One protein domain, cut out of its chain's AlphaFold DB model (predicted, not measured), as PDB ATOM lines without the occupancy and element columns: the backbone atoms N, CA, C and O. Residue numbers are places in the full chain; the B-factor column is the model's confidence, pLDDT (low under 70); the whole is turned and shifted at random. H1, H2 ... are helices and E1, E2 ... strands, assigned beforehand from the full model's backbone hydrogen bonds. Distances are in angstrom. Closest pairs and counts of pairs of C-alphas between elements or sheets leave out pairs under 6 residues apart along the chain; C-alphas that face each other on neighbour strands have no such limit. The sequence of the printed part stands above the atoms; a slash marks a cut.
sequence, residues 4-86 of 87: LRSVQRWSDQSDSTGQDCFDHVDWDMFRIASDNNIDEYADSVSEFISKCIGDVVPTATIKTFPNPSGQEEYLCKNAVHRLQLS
ATOM      1  N   LEU A   4     331.131 230.638 316.984       76.69
ATOM      2  CA  LEU A   4     331.085 229.211 316.678       76.69
ATOM      3  C   LEU A   4     329.916 228.950 315.734       76.69
ATOM      4  O   LEU A   4     328.805 229.413 315.991       76.69
ATOM      5  N   ARG A   5     330.159 228.199 314.663       79.31
ATOM      6  CA  ARG A   5     329.104 227.714 313.774       79.31
ATOM      7  C   ARG A   5     329.322 226.243 313.451       79.31
ATOM      8  O   ARG A   5     330.455 225.827 313.211       79.31
ATOM      9  N   SER A   6     328.242 225.478 313.422       78.69
ATOM     10  CA  SER A   6     328.258 224.095 312.951       78.69
ATOM     11  C   SER A   6     328.067 224.081 311.441       78.69
ATOM     12  O   SER A   6     327.199 224.780 310.922       78.69
ATOM     13  N   VAL A   7     328.885 223.309 310.731       81.56
ATOM     14  CA  VAL A   7     328.727 223.073 309.293       81.56
ATOM     15  C   VAL A   7     328.896 221.599 308.983       81.56
ATOM     16  O   VAL A   7     329.729 220.930 309.589       81.56
ATOM     17  N   GLN A   8     328.152 221.106 308.003       81.12
ATOM     18  CA  GLN A   8     328.439 219.812 307.400       81.12
ATOM     19  C   GLN A   8     329.560 219.976 306.375       81.12
ATOM     20  O   GLN A   8     329.570 220.939 305.601       81.12
ATOM     21  N   ARG A   9     330.540 219.070 306.406       80.50
ATOM     22  CA  ARG A   9     331.685 219.102 305.495       80.50
ATOM     23  C   ARG A   9     331.964 217.708 304.963       80.50
ATOM     24  O   ARG A   9     332.080 216.765 305.738       80.50
ATOM     25  N   TRP A  10     332.128 217.621 303.649       77.56
ATOM     26  CA  TRP A  10     332.589 216.411 302.988       77.56
ATOM     27  C   TRP A  10     333.989 216.025 303.484       77.56
ATOM     28  O   TRP A  10     334.836 216.884 303.753       77.56
ATOM     29  N   SER A  11     334.192 214.724 303.628       77.75
ATOM     30  CA  SER A  11     335.472 214.077 303.899       77.75
ATOM     31  C   SER A  11     335.664 212.978 302.860       77.75
ATOM     32  O   SER A  11     334.664 212.485 302.342       77.75
ATOM     33  N   ASP A  12     336.898 212.538 302.613       79.75
ATOM     34  CA  ASP A  12     337.171 211.450 301.656       79.75
ATOM     35  C   ASP A  12     336.342 210.186 301.968       79.75
ATOM     36  O   ASP A  12     335.871 209.478 301.078       79.75
ATOM     37  N   GLN A  13     336.089 209.938 303.258       79.38
ATOM     38  CA  GLN A  13     335.215 208.861 303.710       79.38
ATOM     39  C   GLN A  13     333.744 209.128 303.351       79.38
ATOM     40  O   GLN A  13     333.062 208.223 302.878       79.38
ATOM     41  N   SER A  14     333.262 210.360 303.532       83.25
ATOM     42  CA  SER A  14     331.892 210.757 303.181       83.25
ATOM     43  C   SER A  14     331.628 210.676 301.678       83.25
ATOM     44  O   SER A  14     330.529 210.297 301.289       83.25
ATOM     45  N   ASP A  15     332.624 210.983 300.844       81.88
ATOM     46  CA  ASP A  15     332.539 210.799 299.392       81.88
ATOM     47  C   ASP A  15     332.294 209.330 299.034       81.88
ATOM     48  O   ASP A  15     331.316 209.013 298.356       81.88
ATOM     49  N   SER A  16     333.137 208.424 299.545       85.00
ATOM     50  CA  SER A  16     333.012 206.989 299.255       85.00
ATOM     51  C   SER A  16     331.708 206.384 299.782       85.00
ATOM     52  O   SER A  16     331.046 205.630 299.078       85.00
ATOM     53  N   THR A  17     331.303 206.743 301.001       84.56
ATOM     54  CA  THR A  17     330.092 206.206 301.628       84.56
ATOM     55  C   THR A  17     328.827 206.799 301.004       84.56
ATOM     56  O   THR A  17     327.812 206.117 300.913       84.56
ATOM     57  N   GLY A  18     328.873 208.049 300.533       86.50
ATOM     58  CA  GLY A  18     327.770 208.660 299.795       86.50
ATOM     59  C   GLY A  18     327.550 207.982 298.444       86.50
ATOM     60  O   GLY A  18     326.415 207.656 298.112       86.50
ATOM     61  N   GLN A  19     328.634 207.717 297.706       87.06
ATOM     62  CA  GLN A  19     328.574 206.972 296.441       87.06
ATOM     63  C   GLN A  19     328.010 205.561 296.649       87.06
ATOM     64  O   GLN A  19     327.066 205.186 295.963       87.06
ATOM     65  N   ASP A  20     328.479 204.844 297.672       89.50
ATOM     66  CA  ASP A  20     327.956 203.520 298.043       89.50
ATOM     67  C   ASP A  20     326.443 203.554 298.370       89.50
ATOM     68  O   ASP A  20     325.687 202.702 297.900       89.50
ATOM     69  N   CYS A  21     325.966 204.596 299.080       87.25
ATOM     70  CA  CYS A  21     324.532 204.833 299.355       87.25
ATOM     71  C   CYS A  21     323.714 204.903 298.051       87.25
ATOM     72  O   CYS A  21     322.586 204.414 297.999       87.25
ATOM     73  N   PHE A  22     324.266 205.524 297.003       89.56
ATOM     74  CA  PHE A  22     323.577 205.776 295.733       89.56
ATOM     75  C   PHE A  22     323.725 204.651 294.704       89.56
ATOM     76  O   PHE A  22     322.834 204.475 293.873       89.56
ATOM     77  N   ASP A  23     324.806 203.877 294.760       92.25
ATOM     78  CA  ASP A  23     325.023 202.731 293.872       92.25
ATOM     79  C   ASP A  23     324.169 201.522 294.281       92.25
ATOM     80  O   ASP A  23     323.785 200.704 293.442       92.25
ATOM     81  N   HIS A  24     323.848 201.413 295.573       90.44
ATOM     82  CA  HIS A  24     323.093 200.289 296.127       90.44
ATOM     83  C   HIS A  24     321.604 200.557 296.344       90.44
ATOM     84  O   HIS A  24     320.865 199.630 296.690       90.44
ATOM     85  N   VAL A  25     321.140 201.791 296.153       92.75
ATOM     86  CA  VAL A  25     319.721 202.107 296.309       92.75
ATOM     87  C   VAL A  25     318.908 201.615 295.109       92.75
ATOM     88  O   VAL A  25     319.272 201.796 293.948       92.75
ATOM     89  N   ASP A  26     317.764 200.998 295.399       93.81
ATOM     90  CA  ASP A  26     316.802 200.590 294.383       93.81
ATOM     91  C   ASP A  26     315.957 201.799 293.946       93.81
ATOM     92  O   ASP A  26     314.939 202.139 294.553       93.81
ATOM     93  N   TRP A  27     316.394 202.483 292.888       94.56
ATOM     94  CA  TRP A  27     315.664 203.620 292.315       94.56
ATOM     95  C   TRP A  27     314.310 203.227 291.714       94.56
ATOM     96  O   TRP A  27     313.397 204.057 291.659       94.56
ATOM     97  N   ASP A  28     314.160 201.974 291.284       94.19
ATOM     98  CA  ASP A  28     312.902 201.464 290.746       94.19
ATOM     99  C   ASP A  28     311.858 201.298 291.849       94.19
ATOM    100  O   ASP A  28     310.683 201.581 291.614       94.19
ATOM    101  N   MET A  29     312.273 200.959 293.072       95.12
ATOM    102  CA  MET A  29     311.386 200.958 294.237       95.12
ATOM    103  C   MET A  29     310.730 202.330 294.452       95.12
ATOM    104  O   MET A  29     309.515 202.393 294.640       95.12
ATOM    105  N   PHE A  30     311.490 203.428 294.376       94.56
ATOM    106  CA  PHE A  30     310.933 204.784 294.497       94.56
ATOM    107  C   PHE A  30     309.936 205.094 293.376       94.56
ATOM    108  O   PHE A  30     308.888 205.695 293.617       94.56
ATOM    109  N   ARG A  31     310.231 204.660 292.146       94.75
ATOM    110  CA  ARG A  31     309.362 204.864 290.976       94.75
ATOM    111  C   ARG A  31     308.052 204.079 291.076       94.75
ATOM    112  O   ARG A  31     306.999 204.586 290.706       94.75
ATOM    113  N   ILE A  32     308.114 202.850 291.582       95.75
ATOM    114  CA  ILE A  32     306.936 202.004 291.805       95.75
ATOM    115  C   ILE A  32     306.093 202.561 292.958       95.75
ATOM    116  O   ILE A  32     304.874 202.641 292.837       95.75
ATOM    117  N   ALA A  33     306.731 202.969 294.058       96.00
ATOM    118  CA  ALA A  33     306.047 203.504 295.235       96.00
ATOM    119  C   ALA A  33     305.325 204.833 294.966       96.00
ATOM    120  O   ALA A  33     304.336 205.123 295.630       96.00
ATOM    121  N   SER A  34     305.801 205.603 293.987       96.50
ATOM    122  CA  SER A  34     305.197 206.868 293.552       96.50
ATOM    123  C   SER A  34     304.101 206.698 292.493       96.50
ATOM    124  O   SER A  34     303.634 207.691 291.956       96.50
ATOM    125  N   ASP A  35     303.697 205.473 292.131       95.75
ATOM    126  CA  ASP A  35     302.682 205.211 291.088       95.75
ATOM    127  C   ASP A  35     302.961 205.948 289.755       95.75
ATOM    128  O   ASP A  35     302.068 206.429 289.058       95.75
ATOM    129  N   ASN A  36     304.245 206.060 289.385       89.50
ATOM    130  CA  ASN A  36     304.736 206.856 288.250       89.50
ATOM    131  C   ASN A  36     304.429 208.372 288.321       89.50
ATOM    132  O   ASN A  36     304.579 209.071 287.314       89.50
ATOM    133  N   ASN A  37     304.039 208.897 289.483       97.12
ATOM    134  CA  ASN A  37     303.937 210.326 289.753       97.12
ATOM    135  C   ASN A  37     305.339 210.919 289.962       97.12
ATOM    136  O   ASN A  37     306.039 210.605 290.926       97.12
ATOM    137  N   ILE A  38     305.753 211.796 289.047       96.38
ATOM    138  CA  ILE A  38     307.090 212.399 289.071       96.38
ATOM    139  C   ILE A  38     307.312 213.315 290.279       96.38
ATOM    140  O   ILE A  38     308.436 213.387 290.772       96.38
ATOM    141  N   ASP A  39     306.264 213.975 290.773       97.75
ATOM    142  CA  ASP A  39     306.375 214.890 291.910       97.75
ATOM    143  C   ASP A  39     306.615 214.092 293.202       97.75
ATOM    144  O   ASP A  39     307.568 214.355 293.932       97.75
ATOM    145  N   GLU A  40     305.841 213.023 293.424       97.06
ATOM    146  CA  GLU A  40     306.017 212.119 294.574       97.06
ATOM    147  C   GLU A  40     307.355 211.368 294.532       97.06
ATOM    148  O   GLU A  40     307.991 211.145 295.570       97.06
ATOM    149  N   TYR A  41     307.814 210.996 293.331       97.12
ATOM    150  CA  TYR A  41     309.140 210.416 293.136       97.12
ATOM    151  C   TYR A  41     310.240 211.399 293.548       97.12
ATOM    152  O   TYR A  41     311.133 211.039 294.318       97.12
ATOM    153  N   ALA A  42     310.176 212.638 293.054       97.06
ATOM    154  CA  ALA A  42     311.171 213.666 293.336       97.06
ATOM    155  C   ALA A  42     311.229 214.017 294.828       97.06
ATOM    156  O   ALA A  42     312.329 214.154 295.373       97.06
ATOM    157  N   ASP A  43     310.077 214.097 295.495       97.31
ATOM    158  CA  ASP A  43     309.997 214.328 296.939       97.31
ATOM    159  C   ASP A  43     310.662 213.183 297.713       97.31
ATOM    160  O   ASP A  43     311.576 213.412 298.508       97.31
ATOM    161  N   SER A  44     310.299 211.936 297.402       96.06
ATOM    162  CA  SER A  44     310.843 210.754 298.085       96.06
ATOM    163  C   SER A  44     312.359 210.606 297.886       96.06
ATOM    164  O   SER A  44     313.096 210.294 298.824       96.06
ATOM    165  N   VAL A  45     312.850 210.863 296.669       95.75
ATOM    166  CA  VAL A  45     314.287 210.859 296.356       95.75
ATOM    167  C   VAL A  45     315.014 211.980 297.102       95.75
ATOM    168  O   VAL A  45     316.104 211.760 297.635       95.75
ATOM    169  N   SER A  46     314.418 213.168 297.192       95.81
ATOM    170  CA  SER A  46     315.007 214.306 297.908       95.81
ATOM    171  C   SER A  46     315.114 214.046 299.413       95.81
ATOM    172  O   SER A  46     316.134 214.373 300.031       95.81
ATOM    173  N   GLU A  47     314.102 213.412 300.007       95.38
ATOM    174  CA  GLU A  47     314.133 212.971 301.403       95.38
ATOM    175  C   GLU A  47     315.217 211.915 301.642       95.38
ATOM    176  O   GLU A  47     315.986 212.018 302.602       95.38
ATOM    177  N   PHE A  48     315.337 210.936 300.742       94.00
ATOM    178  CA  PHE A  48     316.382 209.917 300.818       94.00
ATOM    179  C   PHE A  48     317.790 210.523 300.738       94.00
ATOM    180  O   PHE A  48     318.633 210.227 301.586       94.00
ATOM    181  N   ILE A  49     318.038 211.420 299.780       92.31
ATOM    182  CA  ILE A  49     319.326 212.115 299.647       92.31
ATOM    183  C   ILE A  49     319.633 212.917 300.915       92.31
ATOM    184  O   ILE A  49     320.746 212.843 301.437       92.31
ATOM    185  N   SER A  50     318.646 213.641 301.451       91.88
ATOM    186  CA  SER A  50     318.804 214.410 302.691       91.88
ATOM    187  C   SER A  50     319.183 213.513 303.871       91.88
ATOM    188  O   SER A  50     320.033 213.882 304.685       91.88
ATOM    189  N   LYS A  51     318.610 212.307 303.933       90.25
ATOM    190  CA  LYS A  51     318.956 211.294 304.929       90.25
ATOM    191  C   LYS A  51     320.372 210.741 304.735       90.25
ATOM    192  O   LYS A  51     321.133 210.781 305.698       90.25
ATOM    193  N   CYS A  52     320.766 210.309 303.527       89.75
ATOM    194  CA  CYS A  52     322.151 209.865 303.271       89.75
ATOM    195  C   CYS A  52     323.140 210.984 303.655       89.75
ATOM    196  O   CYS A  52     324.147 210.714 304.295       89.75
ATOM    197  N   ILE A  53     322.852 212.256 303.352       87.19
ATOM    198  CA  ILE A  53     323.710 213.382 303.763       87.19
ATOM    199  C   ILE A  53     323.801 213.494 305.290       87.19
ATOM    200  O   ILE A  53     324.894 213.690 305.822       87.19
ATOM    201  N   GLY A  54     322.677 213.381 306.001       86.00
ATOM    202  CA  GLY A  54     322.647 213.408 307.465       86.00
ATOM    203  C   GLY A  54     323.452 212.276 308.108       86.00
ATOM    204  O   GLY A  54     324.143 212.512 309.098       86.00
ATOM    205  N   ASP A  55     323.404 211.083 307.515       85.88
ATOM    206  CA  ASP A  55     324.075 209.887 308.027       85.88
ATOM    207  C   ASP A  55     325.573 209.848 307.655       85.88
ATOM    208  O   ASP A  55     326.399 209.372 308.435       85.88
ATOM    209  N   VAL A  56     325.942 210.368 306.479       85.69
ATOM    210  CA  VAL A  56     327.288 210.226 305.892       85.69
ATOM    211  C   VAL A  56     328.181 211.452 306.104       85.69
ATOM    212  O   VAL A  56     329.406 211.322 306.219       85.69
ATOM    213  N   VAL A  57     327.609 212.659 306.129       84.06
ATOM    214  CA  VAL A  57     328.393 213.900 306.162       84.06
ATOM    215  C   VAL A  57     328.558 214.377 307.607       84.06
ATOM    216  O   VAL A  57     327.597 214.867 308.214       84.06
ATOM    217  N   PRO A  58     329.778 214.309 308.174       79.69
ATOM    218  CA  PRO A  58     330.011 214.702 309.550       79.69
ATOM    219  C   PRO A  58     329.766 216.201 309.744       79.69
ATOM    220  O   PRO A  58     330.096 217.047 308.905       79.69
ATOM    221  N   THR A  59     329.222 216.535 310.913       81.00
ATOM    222  CA  THR A  59     329.087 217.922 311.357       81.00
ATOM    223  C   THR A  59     330.376 218.365 312.043       81.00
ATOM    224  O   THR A  59     330.784 217.799 313.054       81.00
ATOM    225  N   ALA A  60     331.006 219.407 311.512       77.62
ATOM    226  CA  ALA A  60     332.189 220.040 312.070       77.62
ATOM    227  C   ALA A  60     331.837 221.395 312.697       77.62
ATOM    228  O   ALA A  60     331.164 222.234 312.093       77.62
ATOM    229  N   THR A  61     332.350 221.649 313.899       78.00
ATOM    230  CA  THR A  61     332.247 222.965 314.539       78.00
ATOM    231  C   THR A  61     333.416 223.826 314.090       78.00
ATOM    232  O   THR A  61     334.564 223.559 314.446       78.00
ATOM    233  N   ILE A  62     333.137 224.890 313.338       79.56
ATOM    234  CA  ILE A  62     334.148 225.883 312.973       79.56
ATOM    235  C   ILE A  62     334.086 227.073 313.916       79.56
ATOM    236  O   ILE A  62     333.022 227.601 314.246       79.56
ATOM    237  N   LYS A  63     335.273 227.534 314.296       77.50
ATOM    238  CA  LYS A  63     335.471 228.753 315.065       77.50
ATOM    239  C   LYS A  63     335.880 229.866 314.111       77.50
ATOM    240  O   LYS A  63     336.988 229.860 313.591       77.50
ATOM    241  N   THR A  64     334.970 230.803 313.879       70.38
ATOM    242  CA  THR A  64     335.219 232.004 313.073       70.38
ATOM    243  C   THR A  64     335.569 233.169 313.986       70.38
ATOM    244  O   THR A  64     334.923 233.386 315.011       70.38
ATOM    245  N   PHE A  65     336.623 233.906 313.660       75.81
ATOM    246  CA  PHE A  65     337.010 235.110 314.385       75.81
ATOM    247  C   PHE A  65     336.622 236.290 313.504       75.81
ATOM    248  O   PHE A  65     337.070 236.308 312.371       75.81
ATOM    249  N   PRO A  66     335.807 237.251 313.969       63.50
ATOM    250  CA  PRO A  66     335.437 238.387 313.135       63.50
ATOM    251  C   PRO A  66     336.697 239.101 312.634       63.50
ATOM    252  O   PRO A  66     337.440 239.657 313.448       63.50
ATOM    253  N   ASN A  67     336.961 239.076 311.325       55.81
ATOM    254  CA  ASN A  67     338.053 239.856 310.762       55.81
ATOM    255  C   ASN A  67     337.680 241.348 310.783       55.81
ATOM    256  O   ASN A  67     336.698 241.733 310.141       55.81
ATOM    257  N   PRO A  68     338.459 242.213 311.463       59.25
ATOM    258  CA  PRO A  68     338.166 243.641 311.551       59.25
ATOM    259  C   PRO A  68     338.155 244.371 310.194       59.25
ATOM    260  O   PRO A  68     337.692 245.506 310.143       59.25
ATOM    261  N   SER A  69     338.625 243.754 309.099       61.25
ATOM    262  CA  SER A  69     338.689 244.375 307.766       61.25
ATOM    263  C   SER A  69     337.691 243.854 306.714       61.25
ATOM    264  O   SER A  69     337.724 244.333 305.584       61.25
ATOM    265  N   GLY A  70     336.802 242.898 307.019       54.47
ATOM    266  CA  GLY A  70     335.769 242.446 306.063       54.47
ATOM    267  C   GLY A  70     336.277 241.684 304.821       54.47
ATOM    268  O   GLY A  70     335.521 241.464 303.880       54.47
ATOM    269  N   GLN A  71     337.541 241.246 304.799       51.97
ATOM    270  CA  GLN A  71     338.170 240.548 303.660       51.97
ATOM    271  C   GLN A  71     338.142 239.004 303.754       51.97
ATOM    272  O   GLN A  71     338.727 238.316 302.916       51.97
ATOM    273  N   GLU A  72     337.476 238.431 304.764       52.69
ATOM    274  CA  GLU A  72     337.497 236.978 305.032       52.69
ATOM    275  C   GLU A  72     336.839 236.125 303.943       52.69
ATOM    276  O   GLU A  72     337.315 235.026 303.646       52.69
ATOM    277  N   GLU A  73     335.787 236.631 303.302       50.94
ATOM    278  CA  GLU A  73     335.069 235.878 302.273       50.94
ATOM    279  C   GLU A  73     335.951 235.605 301.039       50.94
ATOM    280  O   GLU A  73     335.889 234.524 300.449       50.94
ATOM    281  N   TYR A  74     336.847 236.541 300.706       45.59
ATOM    282  CA  TYR A  74     337.778 236.415 299.584       45.59
ATOM    283  C   TYR A  74     338.890 235.401 299.859       45.59
ATOM    284  O   TYR A  74     339.256 234.637 298.968       45.59
ATOM    285  N   LEU A  75     339.429 235.353 301.080       53.22
ATOM    286  CA  LEU A  75     340.496 234.406 301.421       53.22
ATOM    287  C   LEU A  75     339.976 232.968 301.502       53.22
ATOM    288  O   LEU A  75     340.651 232.062 301.020       53.22
ATOM    289  N   CYS A  76     338.767 232.753 302.031       50.44
ATOM    290  CA  CYS A  76     338.194 231.413 302.165       50.44
ATOM    291  C   CYS A  76     337.813 230.805 300.800       50.44
ATOM    292  O   CYS A  76     338.171 229.662 300.514       50.44
ATOM    293  N   LYS A  77     337.193 231.591 299.904       50.53
ATOM    294  CA  LYS A  77     336.910 231.174 298.514       50.53
ATOM    295  C   LYS A  77     338.198 230.880 297.730       50.53
ATOM    296  O   LYS A  77     338.290 229.863 297.047       50.53
ATOM    297  N   ASN A  78     339.227 231.717 297.895       41.28
ATOM    298  CA  ASN A  78     340.510 231.541 297.208       41.28
ATOM    299  C   ASN A  78     341.374 230.407 297.785       41.28
ATOM    300  O   ASN A  78     342.189 229.849 297.054       41.28
ATOM    301  N   ALA A  79     341.237 230.061 299.068       47.53
ATOM    302  CA  ALA A  79     341.957 228.940 299.675       47.53
ATOM    303  C   ALA A  79     341.406 227.589 299.194       47.53
ATOM    304  O   ALA A  79     342.184 226.700 298.857       47.53
ATOM    305  N   VAL A  80     340.078 227.460 299.084       51.59
ATOM    306  CA  VAL A  80     339.434 226.250 298.542       51.59
ATOM    307  C   VAL A  80     339.776 226.067 297.058       51.59
ATOM    308  O   VAL A  80     340.177 224.978 296.659       51.59
ATOM    309  N   HIS A  81     339.736 227.138 296.256       41.03
ATOM    310  CA  HIS A  81     340.104 227.067 294.836       41.03
ATOM    311  C   HIS A  81     341.596 226.745 294.614       41.03
ATOM    312  O   HIS A  81     341.950 226.081 293.639       41.03
ATOM    313  N   ARG A  82     342.499 227.188 295.501       37.56
ATOM    314  CA  ARG A  82     343.937 226.885 295.374       37.56
ATOM    315  C   ARG A  82     344.300 225.451 295.755       37.56
ATOM    316  O   ARG A  82     345.240 224.912 295.179       37.56
ATOM    317  N   LEU A  83     343.555 224.821 296.663       39.84
ATOM    318  CA  LEU A  83     343.767 223.410 296.999       39.84
ATOM    319  C   LEU A  83     343.311 222.467 295.874       39.84
ATOM    320  O   LEU A  83     343.939 221.436 295.677       39.84
ATOM    321  N   GLN A  84     342.298 222.841 295.082       42.66
ATOM    322  CA  GLN A  84     341.854 222.030 293.936       42.66
ATOM    323  C   GLN A  84     342.740 222.142 292.686       42.66
ATOM    324  O   GLN A  84     342.686 221.265 291.836       42.66
ATOM    325  N   LEU A  85     343.567 223.184 292.566       38.78
ATOM    326  CA  LEU A  85     344.503 223.350 291.440       38.78
ATOM    327  C   LEU A  85     345.892 222.736 291.697       38.78
ATOM    328  O   LEU A  85     346.805 222.943 290.903       38.78
ATOM    329  N   SER A  86     346.069 222.040 292.824       35.50
ATOM    330  CA  SER A  86     347.348 221.438 293.228       35.50
ATOM    331  C   SER A  86     347.366 219.904 293.103       35.50
ATOM    332  O   SER A  86     348.251 219.273 293.679       35.50
TER     333      SER A  86
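AT A GLANCE: This is residues 4 to 86 of the 87 residues of an uncharacterized protein of Oncorhynchus mykiss (UniProt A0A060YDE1). A ribbon of two antiparallel strands, E1 and E2, has an open frame of helices H1, H2 and H3 at one end; at the other end the backbone leaves E2, loops out through residues 66 to 71, which stand free, and folds back into H4, whose residues 73 to 84 stick out off to the side of the ribbon. The printed part, 83 residues, is mostly helix, with four named helices and two strands: E1, H1, H2, H3, E2, H4. It is extended, 56 by 26 by 22 A, radius of gyration of the C-alphas 18.3 A.

HOW THE PARTS SIT: E1, residues 4 to 8, faces E2, residues 59 to 64; N 7 and O 60 are within hydrogen-bond range, 2.9 A. H3, residues 38 to 56, touches H1, residues 12 to 23, with 52 to 56 alone, at a shallow tilt of 32 degrees; closest are C-alphas 14 and 56, 5.4 A. With 41 to 45 alone it touches H2, residues 27 to 33; closest are C-alphas 31 and 41, 6.0 A. H4, residues 72 to 84, touches no helix. In H1 to H4 every O i to N i+4 pair is within hydrogen-bond range.

IN THESE COORDINATES: E1 begins at C-alpha 4 (331.085, 229.211, 316.678); H4 ends at C-alpha 84 (341.854, 222.030, 293.936). H3 spans 26.4 A.

THE WHOLE: C-alphas 35 and 68 are farthest apart, 56.2 A. The printed part has no cut; residues 66 to 86 have pLDDT under 70.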